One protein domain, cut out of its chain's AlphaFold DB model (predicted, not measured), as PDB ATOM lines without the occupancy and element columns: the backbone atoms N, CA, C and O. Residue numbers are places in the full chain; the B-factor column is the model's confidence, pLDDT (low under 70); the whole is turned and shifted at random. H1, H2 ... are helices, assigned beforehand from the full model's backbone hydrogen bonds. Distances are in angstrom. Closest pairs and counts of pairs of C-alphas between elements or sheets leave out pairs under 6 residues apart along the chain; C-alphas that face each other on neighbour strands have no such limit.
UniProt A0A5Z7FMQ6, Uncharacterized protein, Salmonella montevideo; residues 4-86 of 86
ATOM      1  N   ASP A   4     -20.813 -11.598  82.290       82.75
ATOM      2  CA  ASP A   4     -21.425 -11.468  80.967       82.75
ATOM      3  C   ASP A   4     -20.815 -12.440  79.950       82.75
ATOM      4  O   ASP A   4     -21.536 -13.006  79.131       82.75
ATOM      5  N   ASN A   5     -19.508 -12.717  80.037       89.06
ATOM      6  CA  ASN A   5     -18.853 -13.686  79.155       89.06
ATOM      7  C   ASN A   5     -19.313 -15.115  79.472       89.06
ATOM      8  O   ASN A   5     -19.519 -15.907  78.555       89.06
ATOM      9  N   LEU A   6     -19.500 -15.445  80.758       92.38
ATOM     10  CA  LEU A   6     -20.054 -16.741  81.167       92.38
ATOM     11  C   LEU A   6     -21.493 -16.907  80.673       92.38
ATOM     12  O   LEU A   6     -21.851 -17.971  80.170       92.38
ATOM     13  N   LEU A   7     -22.302 -15.854  80.791       94.94
ATOM     14  CA  LEU A   7     -23.683 -15.860  80.328       94.94
ATOM     15  C   LEU A   7     -23.768 -16.043  78.807       94.94
ATOM     16  O   LEU A   7     -24.479 -16.939  78.361       94.94
ATOM     17  N   CYS A   8     -23.023 -15.262  78.016       94.94
ATOM     18  CA  CYS A   8     -23.011 -15.390  76.554       94.94
ATOM     19  C   CYS A   8     -22.543 -16.785  76.108       94.94
ATOM     20  O   CYS A   8     -23.240 -17.443  75.337       94.94
ATOM     21  N   ALA A   9     -21.444 -17.293  76.675       95.62
ATOM     22  CA  ALA A   9     -20.963 -18.643  76.371       95.62
ATOM     23  C   ALA A   9     -22.011 -19.719  76.711       95.62
ATOM     24  O   ALA A   9     -22.172 -20.705  75.987       95.62
ATOM     25  N   ARG A  10     -22.768 -19.533  77.801       96.81
ATOM     26  CA  ARG A  10     -23.851 -20.451  78.170       96.81
ATOM     27  C   ARG A  10     -25.043 -20.353  77.217       96.81
ATOM     28  O   ARG A  10     -25.620 -21.388  76.891       96.81
ATOM     29  N   ILE A  11     -25.404 -19.155  76.757       97.00
ATOM     30  CA  ILE A  11     -26.457 -18.944  75.749       97.00
ATOM     31  C   ILE A  11     -26.106 -19.680  74.451       97.00
ATOM     32  O   ILE A  11     -26.946 -20.409  73.918       97.00
ATOM     33  N   GLU A  12     -24.862 -19.559  73.987       97.12
ATOM     34  CA  GLU A  12     -24.357 -20.277  72.812       97.12
ATOM     35  C   GLU A  12     -24.408 -21.797  73.008       97.12
ATOM     36  O   GLU A  12     -24.999 -22.509  72.192       97.12
ATOM     37  N   ALA A  13     -23.881 -22.299  74.130       96.75
ATOM     38  CA  ALA A  13     -23.867 -23.731  74.439       96.75
ATOM     39  C   ALA A  13     -25.277 -24.348  74.519       96.75
ATOM     40  O   ALA A  13     -25.470 -25.517  74.181       96.75
ATOM     41  N   LEU A  14     -26.271 -23.567  74.951       96.31
ATOM     42  CA  LEU A  14     -27.675 -23.981  75.021       96.31
ATOM     43  C   LEU A  14     -28.451 -23.752  73.713       96.31
ATOM     44  O   LEU A  14     -29.643 -24.064  73.666       96.31
ATOM     45  N   LYS A  15     -27.795 -23.242  72.659       96.88
ATOM     46  CA  LYS A  15     -28.401 -22.890  71.362       96.88
ATOM     47  C   LYS A  15     -29.540 -21.868  71.490       96.88
ATOM     48  O   LYS A  15     -30.577 -21.997  70.846       96.88
ATOM     49  N   LEU A  16     -29.351 -20.858  72.342       96.62
ATOM     50  CA  LEU A  16     -30.330 -19.800  72.634       96.62
ATOM     51  C   LEU A  16     -29.963 -18.445  72.007       96.62
ATOM     52  O   LEU A  16     -30.533 -17.420  72.377       96.62
ATOM     53  N   THR A  17     -29.026 -18.424  71.059       96.56
ATOM     54  CA  THR A  17     -28.513 -17.196  70.427       96.56
ATOM     55  C   THR A  17     -29.607 -16.348  69.777       96.56
ATOM     56  O   THR A  17     -29.552 -15.126  69.861       96.56
ATOM     57  N   ALA A  18     -30.649 -16.972  69.219       96.25
ATOM     58  CA  ALA A  18     -31.785 -16.275  68.603       96.25
ATOM     59  C   ALA A  18     -32.589 -15.388  69.575       96.25
ATOM     60  O   ALA A  18     -33.283 -14.479  69.137       96.25
ATOM     61  N   VAL A  19     -32.508 -15.651  70.883       96.25
ATOM     62  CA  VAL A  19     -33.216 -14.903  71.940       96.25
ATOM     63  C   VAL A  19     -32.240 -14.317  72.967       96.25
ATOM     64  O   VAL A  19     -32.613 -14.027  74.105       96.25
ATOM     65  N   GLN A  20     -30.967 -14.168  72.585       96.06
ATOM     66  CA  GLN A  20     -29.898 -13.720  73.474       96.06
ATOM     67  C   GLN A  20     -30.205 -12.365  74.111       96.06
ATOM     68  O   GLN A  20     -30.044 -12.211  75.322       96.06
ATOM     69  N   ASP A  21     -30.649 -11.394  73.317       95.38
ATOM     70  CA  ASP A  21     -30.881 -10.037  73.809       95.38
ATOM     71  C   ASP A  21     -32.051  -9.993  74.797       95.38
ATOM     72  O   ASP A  21     -31.906  -9.413  75.873       95.38
ATOM     73  N   SER A  22     -33.140 -10.721  74.518       96.00
ATOM     74  CA  SER A  22     -34.250 -10.911  75.463       96.00
ATOM     75  C   SER A  22     -33.781 -11.553  76.771       96.00
ATOM     76  O   SER A  22     -34.136 -11.090  77.855       96.00
ATOM     77  N   ILE A  23     -32.926 -12.586  76.708       96.38
ATOM     78  CA  ILE A  23     -32.355 -13.220  77.910       96.38
ATOM     79  C   ILE A  23     -31.541 -12.206  78.716       96.38
ATOM     80  O   ILE A  23     -31.740 -12.097  79.929       96.38
ATOM     81  N   LYS A  24     -30.634 -11.469  78.062       95.31
ATOM     82  CA  LYS A  24     -29.774 -10.477  78.722       95.31
ATOM     83  C   LYS A  24     -30.623  -9.393  79.377       95.31
ATOM     84  O   LYS A  24     -30.452  -9.134  80.564       95.31
ATOM     85  N   GLN A  25     -31.589  -8.832  78.652       94.50
ATOM     86  CA  GLN A  25     -32.496  -7.808  79.167       94.50
ATOM     87  C   GLN A  25     -33.321  -8.310  80.363       94.50
ATOM     88  O   GLN A  25     -33.386  -7.635  81.394       94.50
ATOM     89  N   ALA A  26     -33.906  -9.509  80.271       94.88
ATOM     90  CA  ALA A  26     -34.729 -10.077  81.337       94.88
ATOM     91  C   ALA A  26     -33.932 -10.340  82.629       94.88
ATOM     92  O   ALA A  26     -34.473 -10.145  83.729       94.88
ATOM     93  N   ILE A  27     -32.665 -10.757  82.489       93.19
ATOM     94  CA  ILE A  27     -31.742 -11.082  83.586       93.19
ATOM     95  C   ILE A  27     -31.130  -9.839  84.252       93.19
ATOM     96  O   ILE A  27     -30.850  -9.889  85.452       93.19
ATOM     97  N   THR A  28     -30.913  -8.736  83.526       90.00
ATOM     98  CA  THR A  28     -30.266  -7.520  84.072       90.00
ATOM     99  C   THR A  28     -30.978  -6.981  85.313       90.00
ATOM    100  O   THR A  28     -30.326  -6.489  86.227       90.00
ATOM    101  N   GLY A  29     -32.304  -7.129  85.385       86.00
ATOM    102  CA  GLY A  29     -33.111  -6.667  86.518       86.00
ATOM    103  C   GLY A  29     -33.101  -7.571  87.756       86.00
ATOM    104  O   GLY A  29     -33.859  -7.302  88.683       86.00
ATOM    105  N   PHE A  30     -32.333  -8.664  87.781       92.81
ATOM    106  CA  PHE A  30     -32.239  -9.512  88.971       92.81
ATOM    107  C   PHE A  30     -31.212  -8.958  89.954       92.81
ATOM    108  O   PHE A  30     -30.016  -8.883  89.654       92.81
ATOM    109  N   VAL A  31     -31.708  -8.593  91.133       89.38
ATOM    110  CA  VAL A  31     -30.938  -8.044  92.248       89.38
ATOM    111  C   VAL A  31     -31.099  -8.979  93.438       89.38
ATOM    112  O   VAL A  31     -32.178  -9.515  93.681       89.38
ATOM    113  N   VAL A  32     -30.007  -9.192  94.162       89.44
ATOM    114  CA  VAL A  32     -29.993  -9.944  95.413       89.44
ATOM    115  C   VAL A  32     -29.747  -8.951  96.533       89.44
ATOM    116  O   VAL A  32     -28.717  -8.280  96.546       89.44
ATOM    117  N   GLU A  33     -30.687  -8.864  97.467       86.38
ATOM    118  CA  GLU A  33     -30.484  -8.148  98.722       86.38
ATOM    119  C   GLU A  33     -29.816  -9.113  99.711       86.38
ATOM    120  O   GLU A  33     -30.414 -10.103 100.133       86.38
ATOM    121  N   GLY A  34     -28.544  -8.865 100.026       86.94
ATOM    122  CA  GLY A  34     -27.758  -9.702 100.936       86.94
ATOM    123  C   GLY A  34     -26.997 -10.841 100.249       86.94
ATOM    124  O   GLY A  34     -26.476 -10.686  99.144       86.94
ATOM    125  N   GLN A  35     -26.863 -11.973 100.944       91.25
ATOM    126  CA  GLN A  35     -26.129 -13.130 100.436       91.25
ATOM    127  C   GLN A  35     -27.004 -13.939  99.479       91.25
ATOM    128  O   GLN A  35     -28.131 -14.292  99.813       91.25
ATOM    129  N   LEU A  36     -26.453 -14.262  98.307       94.81
ATOM    130  CA  LEU A  36     -27.116 -15.141  97.353       94.81
ATOM    131  C   LEU A  36     -27.316 -16.533  97.954       94.81
ATOM    132  O   LEU A  36     -26.343 -17.163  98.361       94.81
ATOM    133  N   ASP A  37     -28.546 -17.039  97.914       95.50
ATOM    134  CA  ASP A  37     -28.873 -18.407  98.312       95.50
ATOM    135  C   ASP A  37     -29.543 -19.227  97.187       95.50
ATOM    136  O   ASP A  37     -29.818 -18.769  96.069       95.50
ATOM    137  N   ILE A  38     -29.801 -20.502  97.481       96.56
ATOM    138  CA  ILE A  38     -30.428 -21.439  96.538       96.56
ATOM    139  C   ILE A  38     -31.881 -21.047  96.232       96.56
ATOM    140  O   ILE A  38     -32.365 -21.305  95.123       96.56
ATOM    141  N   ALA A  39     -32.601 -20.461  97.191       95.44
ATOM    142  CA  ALA A  39     -33.990 -20.058  97.005       95.44
ATOM    143  C   ALA A  39     -34.083 -18.882  96.021       95.44
ATOM    144  O   ALA A  39     -34.880 -18.933  95.082       95.44
ATOM    145  N   GLN A  40     -33.203 -17.895  96.156       96.19
ATOM    146  CA  GLN A  40     -33.069 -16.755  95.256       96.19
ATOM    147  C   GLN A  40     -32.638 -17.187  93.852       96.19
ATOM    148  O   GLN A  40     -33.206 -16.717  92.866       96.19
ATOM    149  N   LEU A  41     -31.707 -18.139  93.724       96.81
ATOM    150  CA  LEU A  41     -31.369 -18.729  92.422       96.81
ATOM    151  C   LEU A  41     -32.590 -19.358  91.732       96.81
ATOM    152  O   LEU A  41     -32.836 -19.119  90.546       96.81
ATOM    153  N   LYS A  42     -33.377 -20.153  92.468       97.19
ATOM    154  CA  LYS A  42     -34.605 -20.772  91.941       97.19
ATOM    155  C   LYS A  42     -35.654 -19.722  91.578       97.19
ATOM    156  O   LYS A  42     -36.284 -19.846  90.526       97.19
ATOM    157  N   LEU A  43     -35.821 -18.701  92.418       97.06
ATOM    158  CA  LEU A  43     -36.739 -17.593  92.180       97.06
ATOM    159  C   LEU A  43     -36.372 -16.851  90.893       97.06
ATOM    160  O   LEU A  43     -37.214 -16.705  90.011       97.06
ATOM    161  N   HIS A  44     -35.111 -16.458  90.731       97.44
ATOM    162  CA  HIS A  44     -34.647 -15.775  89.525       97.44
ATOM    163  C   HIS A  44     -34.794 -16.642  88.269       97.44
ATOM    164  O   HIS A  44     -35.228 -16.143  87.232       97.44
ATOM    165  N   ALA A  45     -34.539 -17.953  88.353       97.81
ATOM    166  CA  ALA A  45     -34.778 -18.862  87.228       97.81
ATOM    167  C   ALA A  45     -36.272 -18.954  86.866       97.81
ATOM    168  O   ALA A  45     -36.629 -18.996  85.687       97.81
ATOM    169  N   HIS A  46     -37.161 -18.949  87.863       97.88
ATOM    170  CA  HIS A  46     -38.605 -18.900  87.639       97.88
ATOM    171  C   HIS A  46     -39.043 -17.582  86.985       97.88
ATOM    172  O   HIS A  46     -39.777 -17.603  85.995       97.88
ATOM    173  N   LEU A  47     -38.567 -16.448  87.504       97.38
ATOM    174  CA  LEU A  47     -38.882 -15.119  86.977       97.38
ATOM    175  C   LEU A  47     -38.390 -14.948  85.540       97.38
ATOM    176  O   LEU A  47     -39.128 -14.419  84.713       97.38
ATOM    177  N   LEU A  48     -37.195 -15.452  85.217       97.75
ATOM    178  CA  LEU A  48     -36.655 -15.424  83.857       97.75
ATOM    179  C   LEU A  48     -37.586 -16.124  82.874       97.75
ATOM    180  O   LEU A  48     -37.922 -15.570  81.830       97.75
ATOM    181  N   ARG A  49     -38.044 -17.328  83.229       97.62
ATOM    182  CA  ARG A  49     -38.975 -18.086  82.388       97.62
ATOM    183  C   ARG A  49     -40.281 -17.344  82.192       97.62
ATOM    184  O   ARG A  49     -40.749 -17.285  81.066       97.62
ATOM    185  N   LYS A  50     -40.852 -16.784  83.261       96.94
ATOM    186  CA  LYS A  50     -42.110 -16.034  83.167       96.94
ATOM    187  C   LYS A  50     -41.984 -14.798  82.283       96.94
ATOM    188  O   LYS A  50     -42.863 -14.581  81.459       96.94
ATOM    189  N   LYS A  51     -40.900 -14.028  82.423       96.31
ATOM    190  CA  LYS A  51     -40.649 -12.849  81.581       96.31
ATOM    191  C   LYS A  51     -40.532 -13.232  80.106       96.31
ATOM    192  O   LYS A  51     -41.300 -12.738  79.295       96.31
ATOM    193  N   LEU A  52     -39.663 -14.192  79.784       96.38
ATOM    194  CA  LEU A  52     -39.485 -14.643  78.401       96.38
ATOM    195  C   LEU A  52     -40.762 -15.264  77.827       96.38
ATOM    196  O   LEU A  52     -41.086 -15.033  76.668       96.38
ATOM    197  N   GLN A  53     -41.524 -16.004  78.638       96.75
ATOM    198  CA  GLN A  53     -42.798 -16.577  78.210       96.75
ATOM    199  C   GLN A  53     -43.828 -15.489  77.879       96.75
ATOM    200  O   GLN A  53     -44.559 -15.641  76.903       96.75
ATOM    201  N   ALA A  54     -43.870 -14.397  78.649       95.25
ATOM    202  CA  ALA A  54     -44.725 -13.248  78.352       95.25
ATOM    203  C   ALA A  54     -44.326 -12.538  77.042       95.25
ATOM    204  O   ALA A  54     -45.177 -11.954  76.381       95.25
ATOM    205  N   GLU A  55     -43.061 -12.655  76.635       93.94
ATOM    206  CA  GLU A  55     -42.520 -12.173  75.354       93.94
ATOM    207  C   GLU A  55     -42.635 -13.214  74.217       93.94
ATOM    208  O   GLU A  55     -42.089 -13.025  73.133       93.94
ATOM    209  N   GLY A  56     -43.320 -14.343  74.444       95.19
ATOM    210  CA  GLY A  56     -43.512 -15.407  73.447       95.19
ATOM    211  C   GLY A  56     -42.364 -16.420  73.343       95.19
ATOM    212  O   GLY A  56     -42.422 -17.341  72.529       95.19
ATOM    213  N   THR A  57     -41.338 -16.316  74.191       94.94
ATOM    214  CA  THR A  57     -40.191 -17.233  74.228       94.94
ATOM    215  C   THR A  57     -40.342 -18.271  75.339       94.94
ATOM    216  O   THR A  57     -40.267 -17.973  76.530       94.94
ATOM    217  N   THR A  58     -40.486 -19.544  74.969       94.69
ATOM    218  CA  THR A  58     -40.552 -20.632  75.956       94.69
ATOM    219  C   THR A  58     -39.160 -21.158  76.299       94.69
ATOM    220  O   THR A  58     -38.471 -21.730  75.458       94.69
ATOM    221  N   LEU A  59     -38.771 -21.037  77.571       95.12
ATOM    222  CA  LEU A  59     -37.497 -21.538  78.085       95.12
ATOM    223  C   LEU A  59     -37.696 -22.749  79.014       95.12
ATOM    224  O   LEU A  59     -38.521 -22.727  79.938       95.12
ATOM    225  N   LYS A  60     -36.899 -23.808  78.808       96.75
ATOM    226  CA  LYS A  60     -36.852 -24.975  79.708       96.75
ATOM    227  C   LYS A  60     -36.383 -24.563  81.106       96.75
ATOM    228  O   LYS A  60     -35.511 -23.707  81.245       96.75
ATOM    229  N   THR A  61     -36.899 -25.228  82.142       96.81
ATOM    230  CA  THR A  61     -36.488 -24.995  83.541       96.81
ATOM    231  C   THR A  61     -34.979 -25.087  83.728       96.81
ATOM    232  O   THR A  61     -34.378 -24.192  84.314       96.81
ATOM    233  N   THR A  62     -34.371 -26.137  83.179       97.06
ATOM    234  CA  THR A  62     -32.933 -26.391  83.284       97.06
ATOM    235  C   THR A  62     -32.105 -25.312  82.593       97.06
ATOM    236  O   THR A  62     -31.106 -24.870  83.141       97.06
ATOM    237  N   HIS A  63     -32.545 -24.805  81.438       98.00
ATOM    238  CA  HIS A  63     -31.846 -23.712  80.756       98.00
ATOM    239  C   HIS A  63     -31.909 -22.415  81.571       98.00
ATOM    240  O   HIS A  63     -30.903 -21.731  81.709       98.00
ATOM    241  N   ALA A  64     -33.063 -22.095  82.161       97.75
ATOM    242  CA  ALA A  64     -33.188 -20.917  83.015       97.75
ATOM    243  C   ALA A  64     -32.281 -20.995  84.251       97.75
ATOM    244  O   ALA A  64     -31.652 -20.008  84.621       97.75
ATOM    245  N   GLN A  65     -32.185 -22.178  84.859       98.25
ATOM    246  CA  GLN A  65     -31.281 -22.445  85.977       98.25
ATOM    247  C   GLN A  65     -29.811 -22.245  85.591       98.25
ATOM    248  O   GLN A  65     -29.084 -21.570  86.317       98.25
ATOM    249  N   GLU A  66     -29.387 -22.770  84.439       97.88
ATOM    250  CA  GLU A  66     -28.028 -22.578  83.917       97.88
ATOM    251  C   GLU A  66     -27.709 -21.096  83.664       97.88
ATOM    252  O   GLU A  66     -26.676 -20.599  84.107       97.88
ATOM    253  N   LEU A  67     -28.612 -20.363  83.005       97.50
ATOM    254  CA  LEU A  67     -28.411 -18.945  82.685       97.50
ATOM    255  C   LEU A  67     -28.324 -18.074  83.943       97.50
ATOM    256  O   LEU A  67     -27.454 -17.210  84.047       97.50
ATOM    257  N   VAL A  68     -29.193 -18.323  84.926       97.19
ATOM    258  CA  VAL A  68     -29.163 -17.598  86.200       97.19
ATOM    259  C   VAL A  68     -27.912 -17.942  87.007       97.19
ATOM    260  O   VAL A  68     -27.305 -17.041  87.583       97.19
ATOM    261  N   ALA A  69     -27.461 -19.199  87.010       96.75
ATOM    262  CA  ALA A  69     -26.190 -19.562  87.634       96.75
ATOM    263  C   ALA A  69     -25.018 -18.778  87.013       96.75
ATOM    264  O   ALA A  69     -24.220 -18.188  87.744       96.75
ATOM    265  N   CYS A  70     -24.964 -18.680  85.681       96.12
ATOM    266  CA  CYS A  70     -23.939 -17.900  84.983       96.12
ATOM    267  C   CYS A  70     -24.009 -16.396  85.274       96.12
ATOM    268  O   CYS A  70     -22.963 -15.779  85.481       96.12
ATOM    269  N   LYS A  71     -25.211 -15.810  85.393       94.44
ATOM    270  CA  LYS A  71     -25.377 -14.402  85.812       94.44
ATOM    271  C   LYS A  71     -24.687 -14.108  87.145       94.44
ATOM    272  O   LYS A  71     -24.093 -13.040  87.312       94.44
ATOM    273  N   TYR A  72     -24.766 -15.043  88.084       94.25
ATOM    274  CA  TYR A  72     -24.164 -14.914  89.409       94.25
ATOM    275  C   TYR A  72     -22.721 -15.442  89.485       94.25
ATOM    276  O   TYR A  72     -22.182 -15.599  90.574       94.25
ATOM    277  N   GLY A  73     -22.072 -15.680  88.339       93.94
ATOM    278  CA  GLY A  73     -20.654 -16.038  88.268       93.94
ATOM    279  C   GLY A  73     -20.354 -17.524  88.478       93.94
ATOM    280  O   GLY A  73     -19.190 -17.904  88.628       93.94
ATOM    281  N   PHE A  74     -21.368 -18.391  88.473       95.12
ATOM    282  CA  PHE A  74     -21.168 -19.839  88.506       95.12
ATOM    283  C   PHE A  74     -21.048 -20.409  87.093       95.12
ATOM    284  O   PHE A  74     -21.706 -19.970  86.154       95.12
ATOM    285  N   SER A  75     -20.224 -21.442  86.934       93.31
ATOM    286  CA  SER A  75     -20.027 -22.104  85.641       93.31
ATOM    287  C   SER A  75     -21.279 -22.838  85.148       93.31
ATOM    288  O   SER A  75     -21.497 -22.917  83.940       93.31
ATOM    289  N   ASN A  76     -22.074 -23.395  86.063       95.38
ATOM    290  CA  ASN A  76     -23.322 -24.109  85.793       95.38
ATOM    291  C   ASN A  76     -24.192 -24.193  87.060       95.38
ATOM    292  O   ASN A  76     -23.756 -23.826  88.161       95.38
ATOM    293  N   TRP A  77     -25.411 -24.720  86.913       97.12
ATOM    294  CA  TRP A  77     -26.356 -24.873  88.022       97.12
ATOM    295  C   TRP A  77     -25.808 -25.749  89.155       97.12
ATOM    296  O   TRP A  77     -25.910 -25.394  90.327       97.12
ATOM    297  N   GLN A  78     -25.192 -26.884  88.820       96.75
ATOM    298  CA  GLN A  78     -24.674 -27.834  89.809       96.75
ATOM    299  C   GLN A  78     -23.584 -27.208  90.692       96.75
ATOM    300  O   GLN A  78     -23.603 -27.382  91.909       96.75
ATOM    301  N   THR A  79     -22.685 -26.424  90.094       96.12
ATOM    302  CA  THR A  79     -21.619 -25.695  90.798       96.12
ATOM    303  C   THR A  79     -22.197 -24.639  91.730       96.12
ATOM    304  O   THR A  79     -21.715 -24.490  92.851       96.12
ATOM    305  N   ALA A  80     -23.246 -23.933  91.294       96.62
ATOM    306  CA  ALA A  80     -23.950 -22.973  92.135       96.62
ATOM    307  C   ALA A  80     -24.568 -23.659  93.362       96.62
ATOM    308  O   ALA A  80     -24.341 -23.237  94.491       96.62
ATOM    309  N   ILE A  81     -25.272 -24.777  93.157       97.38
ATOM    310  CA  ILE A  81     -25.867 -25.549  94.255       97.38
ATOM    311  C   ILE A  81     -24.810 -26.104  95.208       97.38
ATOM    312  O   ILE A  81     -25.022 -26.068  96.415       97.38
ATOM    313  N   ALA A  82     -23.690 -26.617  94.697       96.81
ATOM    314  CA  ALA A  82     -22.620 -27.139  95.542       96.81
ATOM    315  C   ALA A  82     -22.015 -26.036  96.420       96.81
ATOM    316  O   ALA A  82     -21.928 -26.208  97.630       96.81
ATOM    317  N   ARG A  83     -21.673 -24.883  95.828       95.06
ATOM    318  CA  ARG A  83     -21.049 -23.764  96.552       95.06
ATOM    319  C   ARG A  83     -21.970 -23.089  97.562       95.06
ATOM    320  O   ARG A  83     -21.472 -22.593  98.554       95.06
ATOM    321  N   LEU A  84     -23.276 -23.051  97.304       94.31
ATOM    322  CA  LEU A  84     -24.248 -22.406  98.194       94.31
ATOM    323  C   LEU A  84     -24.782 -23.327  99.303       94.31
ATOM    324  O   LEU A  84     -25.561 -22.881 100.138       94.31
ATOM    325  N   LYS A  85     -24.429 -24.618  99.282       91.50
ATOM    326  CA  LYS A  85     -24.704 -25.559 100.382       91.50
ATOM    327  C   LYS A  85     -23.569 -25.628 101.406       91.50
ATOM    328  O   LYS A  85     -23.796 -26.150 102.493       91.50
ATOM    329  N   SER A  86     -22.369 -25.219 101.000       70.00
ATOM    330  CA  SER A  86     -21.158 -25.143 101.821       70.00
ATOM    331  C   SER A  86     -21.156 -23.887 102.678       70.00
ATOM    332  O   SER A  86     -20.633 -23.991 103.803       70.00
TER     333      SER A  86
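This is residues 4 to 86 of the 86 residues of an uncharacterized protein of Salmonella montevideo (UniProt A0A5Z7FMQ6). The longest helix, H3, lies along one side of an elongated body, and H4 crosses it steeply, filling the middle between H3 and H1. H2 packs on H3, while H5 packs on H4 and extends one end. The printed part has 83 residues with five named helices, H1 to H5, all helix, compact, with radius of gyration of the C-alphas 11.8 A and spans of 36 by 23 by 19 A.

Start at H3, residues 38 to 54: it touches H4, residues 61 to 71, closest at C-alphas Ala 45 and Ala 64, 4.9 A. H1, residues 4 to 13, touches H4 at C-alphas Leu 7 and Cys 70, 5.1 A, but is apart from H3. H2, residues 17 to 28, touches H3 with residues 22 to 27 alone, closest at C-alphas Ala 26 and Leu 48, 6.2 A. H5, residues 77 to 85, touches H4 at C-alphas Glu 66 and Trp 77, 5.0 A. Every O i to N i+4 pair is within hydrogen-bond range except in H2, 6 of 8.

Find C-alpha 38 at (-30.428, -21.439, 96.538); H3 runs 24.5 A to C-alpha 54 at (-44.725, -13.248, 78.352).

The printed part has no cut, no long link, and no printed residue under pLDDT 70.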